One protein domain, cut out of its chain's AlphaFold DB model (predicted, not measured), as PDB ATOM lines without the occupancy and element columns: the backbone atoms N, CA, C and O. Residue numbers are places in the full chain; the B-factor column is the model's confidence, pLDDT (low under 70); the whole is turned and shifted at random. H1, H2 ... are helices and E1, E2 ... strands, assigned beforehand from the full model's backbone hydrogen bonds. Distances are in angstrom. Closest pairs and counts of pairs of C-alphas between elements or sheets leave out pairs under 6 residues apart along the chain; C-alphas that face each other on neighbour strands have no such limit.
ATOM      1  N   VAL A 689      95.176  51.132 131.173       78.69
ATOM      2  CA  VAL A 689      94.321  52.119 130.507       78.69
ATOM      3  C   VAL A 689      94.398  51.913 128.991       78.69
ATOM      4  O   VAL A 689      95.479  51.711 128.430       78.69
ATOM      5  N   LEU A 690      93.243  51.968 128.324       75.31
ATOM      6  CA  LEU A 690      93.136  51.868 126.869       75.31
ATOM      7  C   LEU A 690      92.989  53.263 126.247       75.31
ATOM      8  O   LEU A 690      92.098  54.019 126.635       75.31
ATOM      9  N   GLU A 691      93.796  53.581 125.234       63.44
ATOM     10  CA  GLU A 691      93.629  54.784 124.410       63.44
ATOM     11  C   GLU A 691      92.221  54.814 123.780       63.44
ATOM     12  O   GLU A 691      91.922  53.960 122.932       63.44
ATOM     13  N   PRO A 692      91.361  55.808 124.089       53.53
ATOM     14  CA  PRO A 692      89.966  55.784 123.651       53.53
ATOM     15  C   PRO A 692      89.792  55.676 122.130       53.53
ATOM     16  O   PRO A 692      88.902  54.976 121.660       53.53
ATOM     17  N   GLY A 693      90.647  56.344 121.348       51.56
ATOM     18  CA  GLY A 693      90.542  56.402 119.885       51.56
ATOM     19  C   GLY A 693      91.174  55.238 119.111       51.56
ATOM     20  O   GLY A 693      90.980  55.166 117.900       51.56
ATOM     21  N   THR A 694      91.943  54.357 119.761       54.81
ATOM     22  CA  THR A 694      92.706  53.281 119.084       54.81
ATOM     23  C   THR A 694      92.537  51.901 119.731       54.81
ATOM     24  O   THR A 694      92.957  50.891 119.152       54.81
ATOM     25  N   GLY A 695      91.976  51.844 120.946       57.59
ATOM     26  CA  GLY A 695      91.938  50.641 121.775       57.59
ATOM     27  C   GLY A 695      93.329  50.114 122.149       57.59
ATOM     28  O   GLY A 695      93.473  48.919 122.396       57.59
ATOM     29  N   ALA A 696      94.376  50.949 122.097       65.94
ATOM     30  CA  ALA A 696      95.729  50.544 122.463       65.94
ATOM     31  C   ALA A 696      95.905  50.503 123.978       65.94
ATOM     32  O   ALA A 696      95.563  51.450 124.676       65.94
ATOM     33  N   GLU A 697      96.466  49.400 124.459       70.88
ATOM     34  CA  GLU A 697      96.961  49.260 125.824       70.88
ATOM     35  C   GLU A 697      98.140  50.222 126.019       70.88
ATOM     36  O   GLU A 697      99.101  50.181 125.248       70.88
ATOM     37  N   THR A 698      98.014  51.128 126.989       79.94
ATOM     38  CA  THR A 698      99.062  52.086 127.370       79.94
ATOM     39  C   THR A 698      99.979  51.494 128.445       79.94
ATOM     40  O   THR A 698      99.690  50.438 129.006       79.94
ATOM     41  N   ASP A 699     101.063  52.196 128.781       83.00
ATOM     42  CA  ASP A 699     101.913  51.848 129.928       83.00
ATOM     43  C   ASP A 699     101.288  52.230 131.294       83.00
ATOM     44  O   ASP A 699     101.866  51.920 132.339       83.00
ATOM     45  N   GLU A 700     100.119  52.889 131.323       82.62
ATOM     46  CA  GLU A 700      99.439  53.319 132.555       82.62
ATOM     47  C   GLU A 700      98.544  52.192 133.112       82.62
ATOM     48  O   GLU A 700      97.563  51.810 132.470       82.62
ATOM     49  N   PRO A 701      98.855  51.599 134.282       85.56
ATOM     50  CA  PRO A 701      98.064  50.508 134.853       85.56
ATOM     51  C   PRO A 701      96.761  51.027 135.475       85.56
ATOM     52  O   PRO A 701      96.763  52.084 136.103       85.56
ATOM     53  N   LEU A 702      95.679  50.245 135.391       85.62
ATOM     54  CA  LEU A 702      94.434  50.567 136.095       85.62
ATOM     55  C   LEU A 702      94.645  50.552 137.620       85.62
ATOM     56  O   LEU A 702      95.352  49.694 138.177       85.62
ATOM     57  N   LEU A 703      93.986  51.494 138.285       86.62
ATOM     58  CA  LEU A 703      93.934  51.679 139.730       86.62
ATOM     59  C   LEU A 703      92.525  51.386 140.260       86.62
ATOM     60  O   LEU A 703      91.557  51.300 139.507       86.62
ATOM     61  N   GLU A 704      92.417  51.201 141.580       89.00
ATOM     62  CA  GLU A 704      91.142  51.114 142.310       89.00
ATOM     63  C   GLU A 704      90.069  50.225 141.639       89.00
ATOM     64  O   GLU A 704      88.874  50.525 141.666       89.00
ATOM     65  N   THR A 705      90.469  49.097 141.040       90.81
ATOM     66  CA  THR A 705      89.567  48.226 140.262       90.81
ATOM     67  C   THR A 705      88.603  47.416 141.134       90.81
ATOM     68  O   THR A 705      87.605  46.910 140.628       90.81
ATOM     69  N   HIS A 706      88.858  47.302 142.445       94.25
ATOM     70  CA  HIS A 706      88.033  46.536 143.396       94.25
ATOM     71  C   HIS A 706      87.754  45.097 142.896       94.25
ATOM     72  O   HIS A 706      86.614  44.619 142.897       94.25
ATOM     73  N   GLU A 707      88.811  44.427 142.423       96.19
ATOM     74  CA  GLU A 707      88.776  43.052 141.915       96.19
ATOM     75  C   GLU A 707      88.864  41.994 143.028       96.19
ATOM     76  O   GLU A 707      89.692  42.093 143.933       96.19
ATOM     77  N   TYR A 708      88.062  40.936 142.904       97.88
ATOM     78  CA  TYR A 708      88.031  39.769 143.788       97.88
ATOM     79  C   TYR A 708      88.047  38.471 142.967       97.88
ATOM     80  O   TYR A 708      87.518  38.420 141.857       97.88
ATOM     81  N   ILE A 709      88.586  37.392 143.528       98.31
ATOM     82  CA  ILE A 709      88.430  36.028 142.996       98.31
ATOM     83  C   ILE A 709      87.230  35.366 143.687       98.31
ATOM     84  O   ILE A 709      87.119  35.456 144.904       98.31
ATOM     85  N   HIS A 710      86.324  34.701 142.970       98.38
ATOM     86  CA  HIS A 710      85.219  33.982 143.618       98.38
ATOM     87  C   HIS A 710      85.694  32.651 144.249       98.38
ATOM     88  O   HIS A 710      86.497  31.955 143.617       98.38
ATOM     89  N   PRO A 711      85.182  32.222 145.428       97.50
ATOM     90  CA  PRO A 711      85.479  30.909 146.012       97.50
ATOM     91  C   PRO A 711      85.332  29.713 145.058       97.50
ATOM     92  O   PRO A 711      86.087  28.752 145.191       97.50
ATOM     93  N   SER A 712      84.449  29.785 144.050       97.75
ATOM     94  CA  SER A 712      84.300  28.730 143.027       97.75
ATOM     95  C   SER A 712      85.553  28.513 142.163       97.75
ATOM     96  O   SER A 712      85.769  27.418 141.647       97.75
ATOM     97  N   VAL A 713      86.432  29.516 142.038       98.00
ATOM     98  CA  VAL A 713      87.764  29.342 141.433       98.00
ATOM     99  C   VAL A 713      88.652  28.507 142.363       98.00
ATOM    100  O   VAL A 713      89.330  27.584 141.911       98.00
ATOM    101  N   ARG A 714      88.637  28.800 143.672       96.31
ATOM    102  CA  ARG A 714      89.453  28.105 144.680       96.31
ATOM    103  C   ARG A 714      89.031  26.645 144.845       96.31
ATOM    104  O   ARG A 714      89.916  25.792 144.817       96.31
ATOM    105  N   SER A 715      87.739  26.347 144.996       95.81
ATOM    106  CA  SER A 715      87.228  24.969 145.095       95.81
ATOM    107  C   SER A 715      87.616  24.151 143.867       95.81
ATOM    108  O   SER A 715      88.326  23.157 144.007       95.81
ATOM    109  N   ARG A 716      87.279  24.618 142.655       97.00
ATOM    110  CA  ARG A 716      87.598  23.907 141.408       97.00
ATOM    111  C   ARG A 716      89.105  23.662 141.243       97.00
ATOM    112  O   ARG A 716      89.505  22.563 140.872       97.00
ATOM    113  N   MET A 717      89.956  24.637 141.587       95.94
ATOM    114  CA  MET A 717      91.424  24.496 141.531       95.94
ATOM    115  C   MET A 717      92.024  23.555 142.589       95.94
ATOM    116  O   MET A 717      93.181  23.150 142.445       95.94
ATOM    117  N   LYS A 718      91.322  23.278 143.696       95.19
ATOM    118  CA  LYS A 718      91.896  22.594 144.873       95.19
ATOM    119  C   LYS A 718      91.286  21.238 145.181       95.19
ATOM    120  O   LYS A 718      92.003  20.390 145.699       95.19
ATOM    121  N   LEU A 719      90.038  21.026 144.791       94.94
ATOM    122  CA  LEU A 719      89.332  19.747 144.860       94.94
ATOM    123  C   LEU A 719      89.456  18.942 143.550       94.94
ATOM    124  O   LEU A 719      88.759  17.957 143.349       94.94
ATOM    125  N   GLY A 720      90.355  19.352 142.647       94.19
ATOM    126  CA  GLY A 720      90.683  18.594 141.437       94.19
ATOM    127  C   GLY A 720      89.652  18.689 140.307       94.19
ATOM    128  O   GLY A 720      89.662  17.831 139.426       94.19
ATOM    129  N   GLY A 721      88.792  19.712 140.315       95.12
ATOM    130  CA  GLY A 721      87.685  19.859 139.369       95.12
ATOM    131  C   GLY A 721      88.116  19.912 137.891       95.12
ATOM    132  O   GLY A 721      89.270  20.237 137.587       95.12
ATOM    133  N   PRO A 722      87.198  19.602 136.957       95.88
ATOM    134  CA  PRO A 722      87.522  19.387 135.547       95.88
ATOM    135  C   PRO A 722      87.998  20.653 134.824       95.88
ATOM    136  O   PRO A 722      87.555  21.768 135.117       95.88
ATOM    137  N   GLY A 723      88.897  20.479 133.856       94.19
ATOM    138  CA  GLY A 723      89.412  21.534 132.984       94.19
ATOM    139  C   GLY A 723      88.420  22.002 131.910       94.19
ATOM    140  O   GLY A 723      87.208  22.028 132.119       94.19
ATOM    141  N   ILE A 724      88.959  22.411 130.760       91.69
ATOM    142  CA  ILE A 724      88.169  22.815 129.583       91.69
ATOM    143  C   ILE A 724      87.808  21.564 128.779       91.69
ATOM    144  O   ILE A 724      88.651  20.684 128.622       91.69
ATOM    145  N   ASP A 725      86.567  21.487 128.299       91.06
ATOM    146  CA  ASP A 725      85.949  20.299 127.693       91.06
ATOM    147  C   ASP A 725      86.115  19.044 128.574       91.06
ATOM    148  O   ASP A 725      86.353  17.941 128.089       91.06
ATOM    149  N   ASP A 726      86.049  19.246 129.896       93.19
ATOM    150  CA  ASP A 726      86.318  18.262 130.954       93.19
ATOM    151  C   ASP A 726      87.722  17.605 130.904       93.19
ATOM    152  O   ASP A 726      87.996  16.617 131.586       93.19
ATOM    153  N   SER A 727      88.653  18.191 130.144       92.06
ATOM    154  CA  SER A 727      90.005  17.671 129.933       92.06
ATOM    155  C   SER A 727      90.981  18.102 131.032       92.06
ATOM    156  O   SER A 727      91.337  19.278 131.161       92.06
ATOM    157  N   GLY A 728      91.454  17.123 131.808       94.44
ATOM    158  CA  GLY A 728      92.447  17.310 132.870       94.44
ATOM    159  C   GLY A 728      91.938  18.112 134.073       94.44
ATOM    160  O   GLY A 728      90.746  18.369 134.224       94.44
ATOM    161  N   THR A 729      92.857  18.502 134.959       95.75
ATOM    162  CA  THR A 729      92.541  19.260 136.180       95.75
ATOM    163  C   THR A 729      92.548  20.769 135.934       95.75
ATOM    164  O   THR A 729      93.456  21.309 135.292       95.75
ATOM    165  N   TYR A 730      91.572  21.471 136.508       97.38
ATOM    166  CA  TYR A 730      91.396  22.912 136.377       97.38
ATOM    167  C   TYR A 730      92.596  23.716 136.901       97.38
ATOM    168  O   TYR A 730      92.816  23.876 138.103       97.38
ATOM    169  N   THR A 731      93.376  24.254 135.965       95.06
ATOM    170  CA  THR A 731      94.593  25.033 136.221       95.06
ATOM    171  C   THR A 731      94.557  26.340 135.409       95.06
ATOM    172  O   THR A 731      95.258  26.477 134.403       95.06
ATOM    173  N   PRO A 732      93.713  27.321 135.797       94.50
ATOM    174  CA  PRO A 732      93.478  28.532 135.015       94.50
ATOM    175  C   PRO A 732      94.764  29.345 134.854       94.50
ATOM    176  O   PRO A 732      95.361  29.821 135.824       94.50
ATOM    177  N   LYS A 733      95.181  29.546 133.598       92.62
ATOM    178  CA  LYS A 733      96.411  30.272 133.235       92.62
ATOM    179  C   LYS A 733      96.462  31.695 133.800       92.62
ATOM    180  O   LYS A 733      97.547  32.165 134.137       92.62
ATOM    181  N   ALA A 734      95.309  32.348 133.952       92.75
ATOM    182  CA  ALA A 734      95.175  33.650 134.604       92.75
ATOM    183  C   ALA A 734      95.753  33.663 136.037       92.75
ATOM    184  O   ALA A 734      96.368  34.649 136.451       92.75
ATOM    185  N   MET A 735      95.645  32.538 136.758       94.94
ATOM    186  CA  MET A 735      96.110  32.361 138.140       94.94
ATOM    187  C   MET A 735      97.539  31.802 138.254       94.94
ATOM    188  O   MET A 735      98.038  31.643 139.368       94.94
ATOM    189  N   LYS A 736      98.244  31.537 137.140       92.19
ATOM    190  CA  LYS A 736      99.600  30.937 137.149       92.19
ATOM    191  C   LYS A 736     100.610  31.749 137.981       92.19
ATOM    192  O   LYS A 736     101.428  31.189 138.710       92.19
ATOM    193  N   ASP A 737     100.521  33.078 137.891       90.38
ATOM    194  CA  ASP A 737     101.430  34.027 138.541       90.38
ATOM    195  C   ASP A 737     100.998  34.335 139.983       90.38
ATOM    196  O   ASP A 737     101.676  35.084 140.683       90.38
ATOM    197  N   TRP A 738      99.886  33.756 140.439       93.56
ATOM    198  CA  TRP A 738      99.261  34.025 141.726       93.56
ATOM    199  C   TRP A 738      99.450  32.849 142.697       93.56
ATOM    200  O   TRP A 738      99.537  31.675 142.315       93.56
ATOM    201  N   LYS A 739      99.569  33.159 143.985       94.62
ATOM    202  CA  LYS A 739      99.778  32.216 145.089       94.62
ATOM    203  C   LYS A 739      98.644  32.398 146.095       94.62
ATOM    204  O   LYS A 739      98.603  33.415 146.775       94.62
ATOM    205  N   LEU A 740      97.771  31.398 146.207       95.31
ATOM    206  CA  LEU A 740      96.756  31.342 147.258       95.31
ATOM    207  C   LEU A 740      97.413  31.419 148.644       95.31
ATOM    208  O   LEU A 740      98.392  30.715 148.914       95.31
ATOM    209  N   VAL A 741      96.842  32.254 149.502       94.88
ATOM    210  CA  VAL A 741      97.148  32.401 150.920       94.88
ATOM    211  C   VAL A 741      95.830  32.362 151.692       94.88
ATOM    212  O   VAL A 741      94.831  32.954 151.290       94.88
ATOM    213  N   ILE A 742      95.837  31.606 152.783       94.12
ATOM    214  CA  ILE A 742      94.716  31.405 153.701       94.12
ATOM    215  C   ILE A 742      95.296  31.600 155.100       94.12
ATOM    216  O   ILE A 742      96.065  30.750 155.567       94.12
ATOM    217  N   GLU A 743      94.971  32.724 155.734       91.62
ATOM    218  CA  GLU A 743      95.377  33.049 157.106       91.62
ATOM    219  C   GLU A 743      94.185  32.883 158.069       91.62
ATOM    220  O   GLU A 743      93.035  33.053 157.661       91.62
ATOM    221  N   PRO A 744      94.412  32.517 159.345       87.12
ATOM    222  CA  PRO A 744      93.336  32.479 160.330       87.12
ATOM    223  C   PRO A 744      92.823  33.901 160.582       87.12
ATOM    224  O   PRO A 744      93.622  34.796 160.861       87.12
ATOM    225  N   GLY A 745      91.506  34.086 160.497       80.50
ATOM    226  CA  GLY A 745      90.877  35.391 160.674       80.50
ATOM    227  C   GLY A 745      91.012  35.933 162.096       80.50
ATOM    228  O   GLY A 745      91.206  35.187 163.063       80.50
ATOM    229  N   GLU A 746      90.883  37.253 162.219       79.88
ATOM    230  CA  GLU A 746      90.833  37.947 163.510       79.88
ATOM    231  C   GLU A 746      89.742  37.352 164.424       79.88
ATOM    232  O   GLU A 746      88.670  36.948 163.967       79.88
ATOM    233  N   ASP A 747      90.060  37.243 165.718       70.75
ATOM    234  CA  ASP A 747      89.205  36.731 166.802       70.75
ATOM    235  C   ASP A 747      88.530  35.358 166.567       70.75
ATOM    236  O   ASP A 747      87.556  35.008 167.231       70.75
ATOM    237  N   GLY A 748      89.080  34.538 165.663       66.94
ATOM    238  CA  GLY A 748      88.531  33.217 165.330       66.94
ATOM    239  C   GLY A 748      87.366  33.256 164.336       66.94
ATOM    240  O   GLY A 748      86.633  32.275 164.217       66.94
ATOM    241  N   GLY A 749      87.191  34.375 163.624       71.88
ATOM    242  CA  GLY A 749      86.248  34.497 162.515       71.88
ATOM    243  C   GLY A 749      86.636  33.677 161.275       71.88
ATOM    244  O   GLY A 749      87.554  32.853 161.291       71.88
ATOM    245  N   ARG A 750      85.928  33.920 160.162       80.25
ATOM    246  CA  ARG A 750      86.246  33.305 158.858       80.25
ATOM    247  C   ARG A 750      87.709  33.587 158.472       80.25
ATOM    248  O   ARG A 750      88.169  34.701 158.722       80.25
ATOM    249  N   PRO A 751      88.430  32.626 157.864       87.00
ATOM    250  CA  PRO A 751      89.805  32.848 157.425       87.00
ATOM    251  C   PRO A 751      89.884  33.994 156.409       87.00
ATOM    252  O   PRO A 751      89.015  34.123 155.546       87.00
ATOM    253  N   ASP A 752      90.940  34.802 156.490       90.06
ATOM    254  CA  ASP A 752      91.230  35.816 155.478       90.06
ATOM    255  C   ASP A 752      91.912  35.109 154.286       90.06
ATOM    256  O   ASP A 752      93.027  34.584 154.397       90.06
ATOM    257  N   ILE A 753      91.209  35.049 153.148       94.81
ATOM    258  CA  ILE A 753      91.625  34.323 151.936       94.81
ATOM    259  C   ILE A 753      91.952  35.320 150.823       94.81
ATOM    260  O   ILE A 753      91.150  36.194 150.488       94.81
ATOM    261  N   PHE A 754      93.142  35.189 150.240       95.69
ATOM    262  CA  PHE A 754      93.623  36.072 149.180       95.69
ATOM    263  C   PHE A 754      94.700  35.406 148.319       95.69
ATOM    264  O   PHE A 754      95.236  34.347 148.639       95.69
ATOM    265  N   TRP A 755      95.042  36.043 147.205       95.19
ATOM    266  CA  TRP A 755      96.065  35.594 146.273       95.19
ATOM    267  C   TRP A 755      97.190  36.628 146.207       95.19
ATOM    268  O   TRP A 755      96.953  37.775 145.845       95.19
ATOM    269  N   GLU A 756      98.421  36.236 146.535       94.06
ATOM    270  CA  GLU A 756      99.620  37.074 146.390       94.06
ATOM    271  C   GLU A 756     100.252  36.911 145.003       94.06
ATOM    272  O   GLU A 756     100.361  35.792 144.491       94.06
ATOM    273  N   LEU A 757     100.738  38.002 144.407       91.00
ATOM    274  CA  LEU A 757     101.491  37.936 143.154       91.00
ATOM    275  C   LEU A 757     102.893  37.343 143.399       91.00
ATOM    276  O   LEU A 757     103.659  37.836 144.228       91.00
ATOM    277  N   ARG A 758     103.255  36.291 142.656       86.50
ATOM    278  CA  ARG A 758     104.560  35.602 142.761       86.50
ATOM    279  C   ARG A 758     105.715  36.422 142.189       86.50
ATOM    280  O   ARG A 758     106.859  36.245 142.609       86.50
ATOM    281  N   THR A 759     105.448  37.264 141.193       72.38
ATOM    282  CA  THR A 759     106.479  38.020 140.477       72.38
ATOM    283  C   THR A 759     106.837  39.308 141.219       72.38
ATOM    284  O   THR A 759     105.976  40.071 141.648       72.38
ATOM    285  N   LYS A 760     108.137  39.608 141.323       61.50
ATOM    286  CA  LYS A 760     108.639  40.889 141.862       61.50
ATOM    287  C   LYS A 760     108.606  42.016 140.813       61.50
ATOM    288  O   LYS A 760     109.515  42.841 140.773       61.50
ATOM    289  N   GLN A 761     107.605  42.027 139.932       62.88
ATOM    290  CA  GLN A 761     107.465  43.069 138.912       62.88
ATOM    291  C   GLN A 761     107.146  44.411 139.587       62.88
ATOM    292  O   GLN A 761     106.241  44.511 140.417       62.88
ATOM    293  N   SER A 762     107.933  45.439 139.268       54.03
ATOM    294  CA  SER A 762     107.820  46.774 139.865       54.03
ATOM    295  C   SER A 762     106.605  47.543 139.343       54.03
ATOM    296  O   SER A 762     105.974  48.265 140.112       54.03
ATOM    297  N   ASN A 763     106.250  47.329 138.075       61.31
ATOM    298  CA  ASN A 763     105.183  47.995 137.325       61.31
ATOM    299  C   ASN A 763     103.786  47.366 137.505       61.31
ATOM    300  O   ASN A 763     102.951  47.471 136.616       61.31
ATOM    301  N   VAL A 764     103.524  46.689 138.628       65.75
ATOM    302  CA  VAL A 764     102.202  46.109 138.921       65.75
ATOM    303  C   VAL A 764     101.570  46.798 140.130       65.75
ATOM    304  O   VAL A 764     102.174  46.863 141.209       65.75
ATOM    305  N   THR A 765     100.346  47.292 139.937       68.00
ATOM    306  CA  THR A 765      99.509  47.953 140.948       68.00
ATOM    307  C   THR A 765      98.971  46.929 141.944       68.00
ATOM    308  O   THR A 765      99.344  46.951 143.122       68.00
ATOM    309  N   THR A 766      98.192  45.956 141.468       83.00
ATOM    310  CA  THR A 766      97.578  44.918 142.306       83.00
ATOM    311  C   THR A 766      98.572  43.811 142.652       83.00
ATOM    312  O   THR A 766      98.958  42.999 141.816       83.00
ATOM    313  N   LYS A 767      98.989  43.759 143.921       87.69
ATOM    314  CA  LYS A 767      99.914  42.733 144.454       87.69
ATOM    315  C   LYS A 767      99.217  41.664 145.300       87.69
ATOM    316  O   LYS A 767      99.830  40.643 145.614       87.69
ATOM    317  N   VAL A 768      97.955  41.908 145.650       92.19
ATOM    318  CA  VAL A 768      97.061  41.014 146.390       92.19
ATOM    319  C   VAL A 768      95.679  41.099 145.745       92.19
ATOM    320  O   VAL A 768      95.175  42.207 145.584       92.19
ATOM    321  N   LEU A 769      95.075  39.959 145.408       94.69
ATOM    322  CA  LEU A 769      93.662  39.855 145.030       94.69
ATOM    323  C   LEU A 769      92.890  39.148 146.159       94.69
ATOM    324  O   LEU A 769      93.193  37.983 146.433       94.69
ATOM    325  N   PRO A 770      91.936  39.803 146.840       96.56
ATOM    326  CA  PRO A 770      91.096  39.154 147.848       96.56
ATOM    327  C   PRO A 770      90.170  38.092 147.234       96.56
ATOM    328  O   PRO A 770      89.806  38.162 146.058       96.56
ATOM    329  N   GLU A 771      89.752  37.116 148.037       96.69
ATOM    330  CA  GLU A 771      88.606  36.268 147.699       96.69
ATOM    331  C   GLU A 771      87.287  37.014 147.996       96.69
ATOM    332  O   GLU A 771      87.196  37.781 148.957       96.69
ATOM    333  N   SER A 772      86.261  36.832 147.161       96.62
ATOM    334  CA  SER A 772      84.922  37.375 147.416       96.62
ATOM    335  C   SER A 772      84.306  36.672 148.628       96.62
ATOM    336  O   SER A 772      84.399  35.446 148.719       96.62
ATOM    337  N   PRO A 773      83.608  37.383 149.534       93.56
ATOM    338  CA  PRO A 773      82.736  36.712 150.488       93.56
ATOM    339  C   PRO A 773      81.657  35.919 149.735       93.56
ATOM    340  O   PRO A 773      81.159  36.385 148.711       93.56
ATOM    341  N   LEU A 774      81.303  34.748 150.275       92.56
ATOM    342  CA  LEU A 774      80.178  33.934 149.811       92.56
ATOM    343  C   LEU A 774      78.866  34.480 150.398       92.56
ATOM    344  O   LEU A 774      78.670  34.474 151.628       92.56
ATOM    345  N   TRP A 775      78.004  34.971 149.513       94.44
ATOM    346  CA  TRP A 775      76.717  35.604 149.804       94.44
ATOM    347  C   TRP A 775      75.611  34.561 150.091       94.44
ATOM    348  O   TRP A 775      75.886  33.364 150.001       94.44
ATOM    349  N   PRO A 776      74.388  34.961 150.511       93.94
ATOM    350  CA  PRO A 776      73.341  34.016 150.919       93.94
ATOM    351  C   PRO A 776      72.959  32.997 149.837       93.94
ATOM    352  O   PRO A 776      73.231  31.817 150.027       93.94
ATOM    353  N   LEU A 777      72.485  33.444 148.666       95.31
ATOM    354  CA  LEU A 777      72.022  32.541 147.599       95.31
ATOM    355  C   LEU A 777      73.141  31.626 147.073       95.31
ATOM    356  O   LEU A 777      72.905  30.479 146.716       95.31
ATOM    357  N   GLU A 778      74.384  32.114 147.040       95.44
ATOM    358  CA  GLU A 778      75.542  31.308 146.627       95.44
ATOM    359  C   GLU A 778      75.887  30.209 147.633       95.44
ATOM    360  O   GLU A 778      76.504  29.212 147.259       95.44
ATOM    361  N   ARG A 779      75.529  30.413 148.907       94.75
ATOM    362  CA  ARG A 779      75.659  29.403 149.953       94.75
ATOM    363  C   ARG A 779      74.461  28.471 149.975       94.75
ATOM    364  O   ARG A 779      74.668  27.288 150.152       94.75
ATOM    365  N   GLU A 780      73.255  28.962 149.725       95.06
ATOM    366  CA  GLU A 780      72.070  28.115 149.557       95.06
ATOM    367  C   GLU A 780      72.306  27.120 148.395       95.06
ATOM    368  O   GLU A 780      72.194  25.915 148.595       95.06
ATOM    369  N   LEU A 781      72.848  27.579 147.254       94.81
ATOM    370  CA  LEU A 781      73.327  26.711 146.159       94.81
ATOM    371  C   LEU A 781      74.509  25.781 146.516       94.81
ATOM    372  O   LEU A 781      74.765  24.831 145.782       94.81
ATOM    373  N   LEU A 782      75.273  26.063 147.575       95.12
ATOM    374  CA  LEU A 782      76.378  25.216 148.057       95.12
ATOM    375  C   LEU A 782      75.886  24.183 149.087       95.12
ATOM    376  O   LEU A 782      76.383  23.064 149.112       95.12
ATOM    377  N   GLU A 783      74.909  24.550 149.915       93.56
ATOM    378  CA  GLU A 783      74.235  23.694 150.899       93.56
ATOM    379  C   GLU A 783      73.281  22.686 150.218       93.56
ATOM    380  O   GLU A 783      72.961  21.653 150.808       93.56
ATOM    381  N   MET A 784      72.880  22.948 148.965       90.44
ATOM    382  CA  MET A 784      72.233  21.977 148.067       90.44
ATOM    383  C   MET A 784      73.180  20.873 147.558       90.44
ATOM    384  O   MET A 784      72.694  19.858 147.060       90.44
ATOM    385  N   ASP A 785      74.507  21.034 147.649       88.69
ATOM    386  CA  ASP A 785      75.433  20.081 147.031       88.69
ATOM    387  C   ASP A 785      75.427  18.708 147.739       88.69
ATOM    388  O   ASP A 785      75.513  18.640 148.972       88.69
ATOM    389  N   PRO A 786      75.364  17.583 146.997       80.56
ATOM    390  CA  PRO A 786      75.402  16.253 147.599       80.56
ATOM    391  C   PRO A 786      76.758  15.908 148.242       80.56
ATOM    392  O   PRO A 786      76.804  15.038 149.117       80.56
ATOM    393  N   ASP A 787      77.856  16.558 147.837       86.19
ATOM    394  CA  ASP A 787      79.196  16.365 148.387       86.19
ATOM    395  C   ASP A 787      79.551  17.448 149.419       86.19
ATOM    396  O   ASP A 787      80.125  18.507 149.139       86.19
ATOM    397  N   ARG A 788      79.262  17.128 150.683       85.94
ATOM    398  CA  ARG A 788      79.566  17.990 151.833       85.94
ATOM    399  C   ARG A 788      81.057  18.271 152.029       85.94
ATOM    400  O   ARG A 788      81.376  19.234 152.723       85.94
ATOM    401  N   GLU A 789      81.975  17.506 151.425       88.25
ATOM    402  CA  GLU A 789      83.402  17.860 151.462       88.25
ATOM    403  C   GLU A 789      83.674  19.174 150.706       88.25
ATOM    404  O   GLU A 789      84.609  19.904 151.049       88.25
ATOM    405  N   ILE A 790      82.825  19.540 149.734       91.12
ATOM    406  CA  ILE A 790      82.905  20.816 149.011       91.12
ATOM    407  C   ILE A 790      82.394  21.971 149.871       91.12
ATOM    408  O   ILE A 790      83.079  22.993 149.959       91.12
ATOM    409  N   GLU A 791      81.249  21.809 150.543       92.44
ATOM    410  CA  GLU A 791      80.728  22.789 151.510       92.44
ATOM    411  C   GLU A 791      81.787  23.083 152.586       92.44
ATOM    412  O   GLU A 791      82.192  24.236 152.787       92.44
ATOM    413  N   ASP A 792      82.335  22.025 153.193       91.69
ATOM    414  CA  ASP A 792      83.371  22.135 154.218       91.69
ATOM    415  C   ASP A 792      84.665  22.757 153.692       91.69
ATOM    416  O   ASP A 792      85.248  23.621 154.352       91.69
ATOM    417  N   TYR A 793      85.111  22.402 152.486       93.44
ATOM    418  CA  TYR A 793      86.294  23.017 151.891       93.44
ATOM    419  C   TYR A 793      86.085  24.498 151.526       93.44
ATOM    420  O   TYR A 793      87.006  25.317 151.645       93.44
ATOM    421  N   VAL A 794      84.895  24.882 151.058       93.38
ATOM    422  CA  VAL A 794      84.591  26.275 150.703       93.38
ATOM    423  C   VAL A 794      84.498  27.137 151.962       93.38
ATOM    424  O   VAL A 794      85.119  28.204 151.992       93.38
ATOM    425  N   LEU A 795      83.802  26.671 153.006       91.38
ATOM    426  CA  LEU A 795      83.578  27.418 154.250       91.38
ATOM    427  C   LEU A 795      84.756  27.358 155.240       91.38
ATOM    428  O   LEU A 795      85.005  28.336 155.950       91.38
ATOM    429  N   ARG A 796      85.473  26.228 155.309       90.50
ATOM    430  CA  ARG A 796      86.518  25.928 156.310       90.50
ATOM    431  C   ARG A 796      87.833  25.415 155.677       90.50
ATOM    432  O   ARG A 796      88.360  24.389 156.112       90.50
ATOM    433  N   PRO A 797      88.414  26.105 154.672       91.88
ATOM    434  CA  PRO A 797      89.600  25.611 153.976       91.88
ATOM    435  C   PRO A 797      90.840  25.502 154.884       91.88
ATOM    436  O   PRO A 797      91.032  26.324 155.787       91.88
TER     437      PRO A 797
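Overview. This is residues 689 to 797 of the 815 residues of a protein of Sphaceloma murrayae (UniProt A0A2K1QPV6). A small, loosely joined body has a three-stranded sheet, E5, E6 and E7, lying between three short helices towards one end and strand E1 far out at the other, with E2 alongside E7. The end of H3 meets H1 at a steep tilt, H2 meets H3 at a corner, and the small hairpin of E3 and E4 lies beyond H1, away from the sheet. Residues 691 to 696, just before E1, stick out. The printed part has 109 residues, with named elements in the order E1 E2 H1 E3 E4 E5 E6 E7 H2 H3; the class is mixed, helices and strands, with under half of the residues, 53, in them. It is loose, with a radius of gyration of the C-alphas of 16.9 A and spans of 50 by 42 by 28 A.

Arrangement. E5, residues 738 to 743, E6, residues 752 to 757, and E7, residues 768 to 770, form a meander, each strand the antiparallel neighbour of the one before. In the hairpin of E5 and E6, N 741 and O 754 are within hydrogen-bond range at 2.8 A; in that of E6 and E7, N 755 and O 769 are at 2.8 A. E2, residues 707 to 709, pairs with no named strand; its closest C-alphas to E7 are those of Tyr 708 and Pro 770, 5.1 A apart. H1, residues 711 to 718, is not on the sheet. H1 and H3, residues 788 to 795, touch at Ser 715 and Val 794, their closest C-alphas, 6.3 A apart, at a steep tilt of 60 degrees, opposite ways. H2, residues 776 to 783, and H3 touch only at the corner, and only just, with 3 pairs of C-alphas within 8 A; the closest are those of Leu 782 and Glu 791, 6.1 A apart. E3, residues 722 to 724, and E4, residues 727 to 729, form an antiparallel hairpin, with N 723 and O 728 within hydrogen-bond range at 2.8 A. E1, residues 697 to 701, pairs with no named strand and is apart from E2. In H1, H2 and H3 every O i to N i+4 pair is within hydrogen-bond range.

Along the chain. From first to last C-alpha E5 measures 15.9 A, E6 16.2 A, H1 10.6 A, H2 10.4 A and H3 10.5 A. E1 begins at C-alpha 697 (96.961, 49.260, 125.824), E5 at C-alpha 738 (99.261, 34.025, 141.726), and H3 ends at C-alpha 795 (83.578, 27.418, 154.250).

Size, cuts and confidence. The two C-alphas farthest apart, those of Gly 693 and Arg 788, are 51.2 A apart. The printed part has no cut, and no link is long. Mean pLDDT of the printed part is 87.3; residues 691 to 696, 748 and 760 to 765 are under 70.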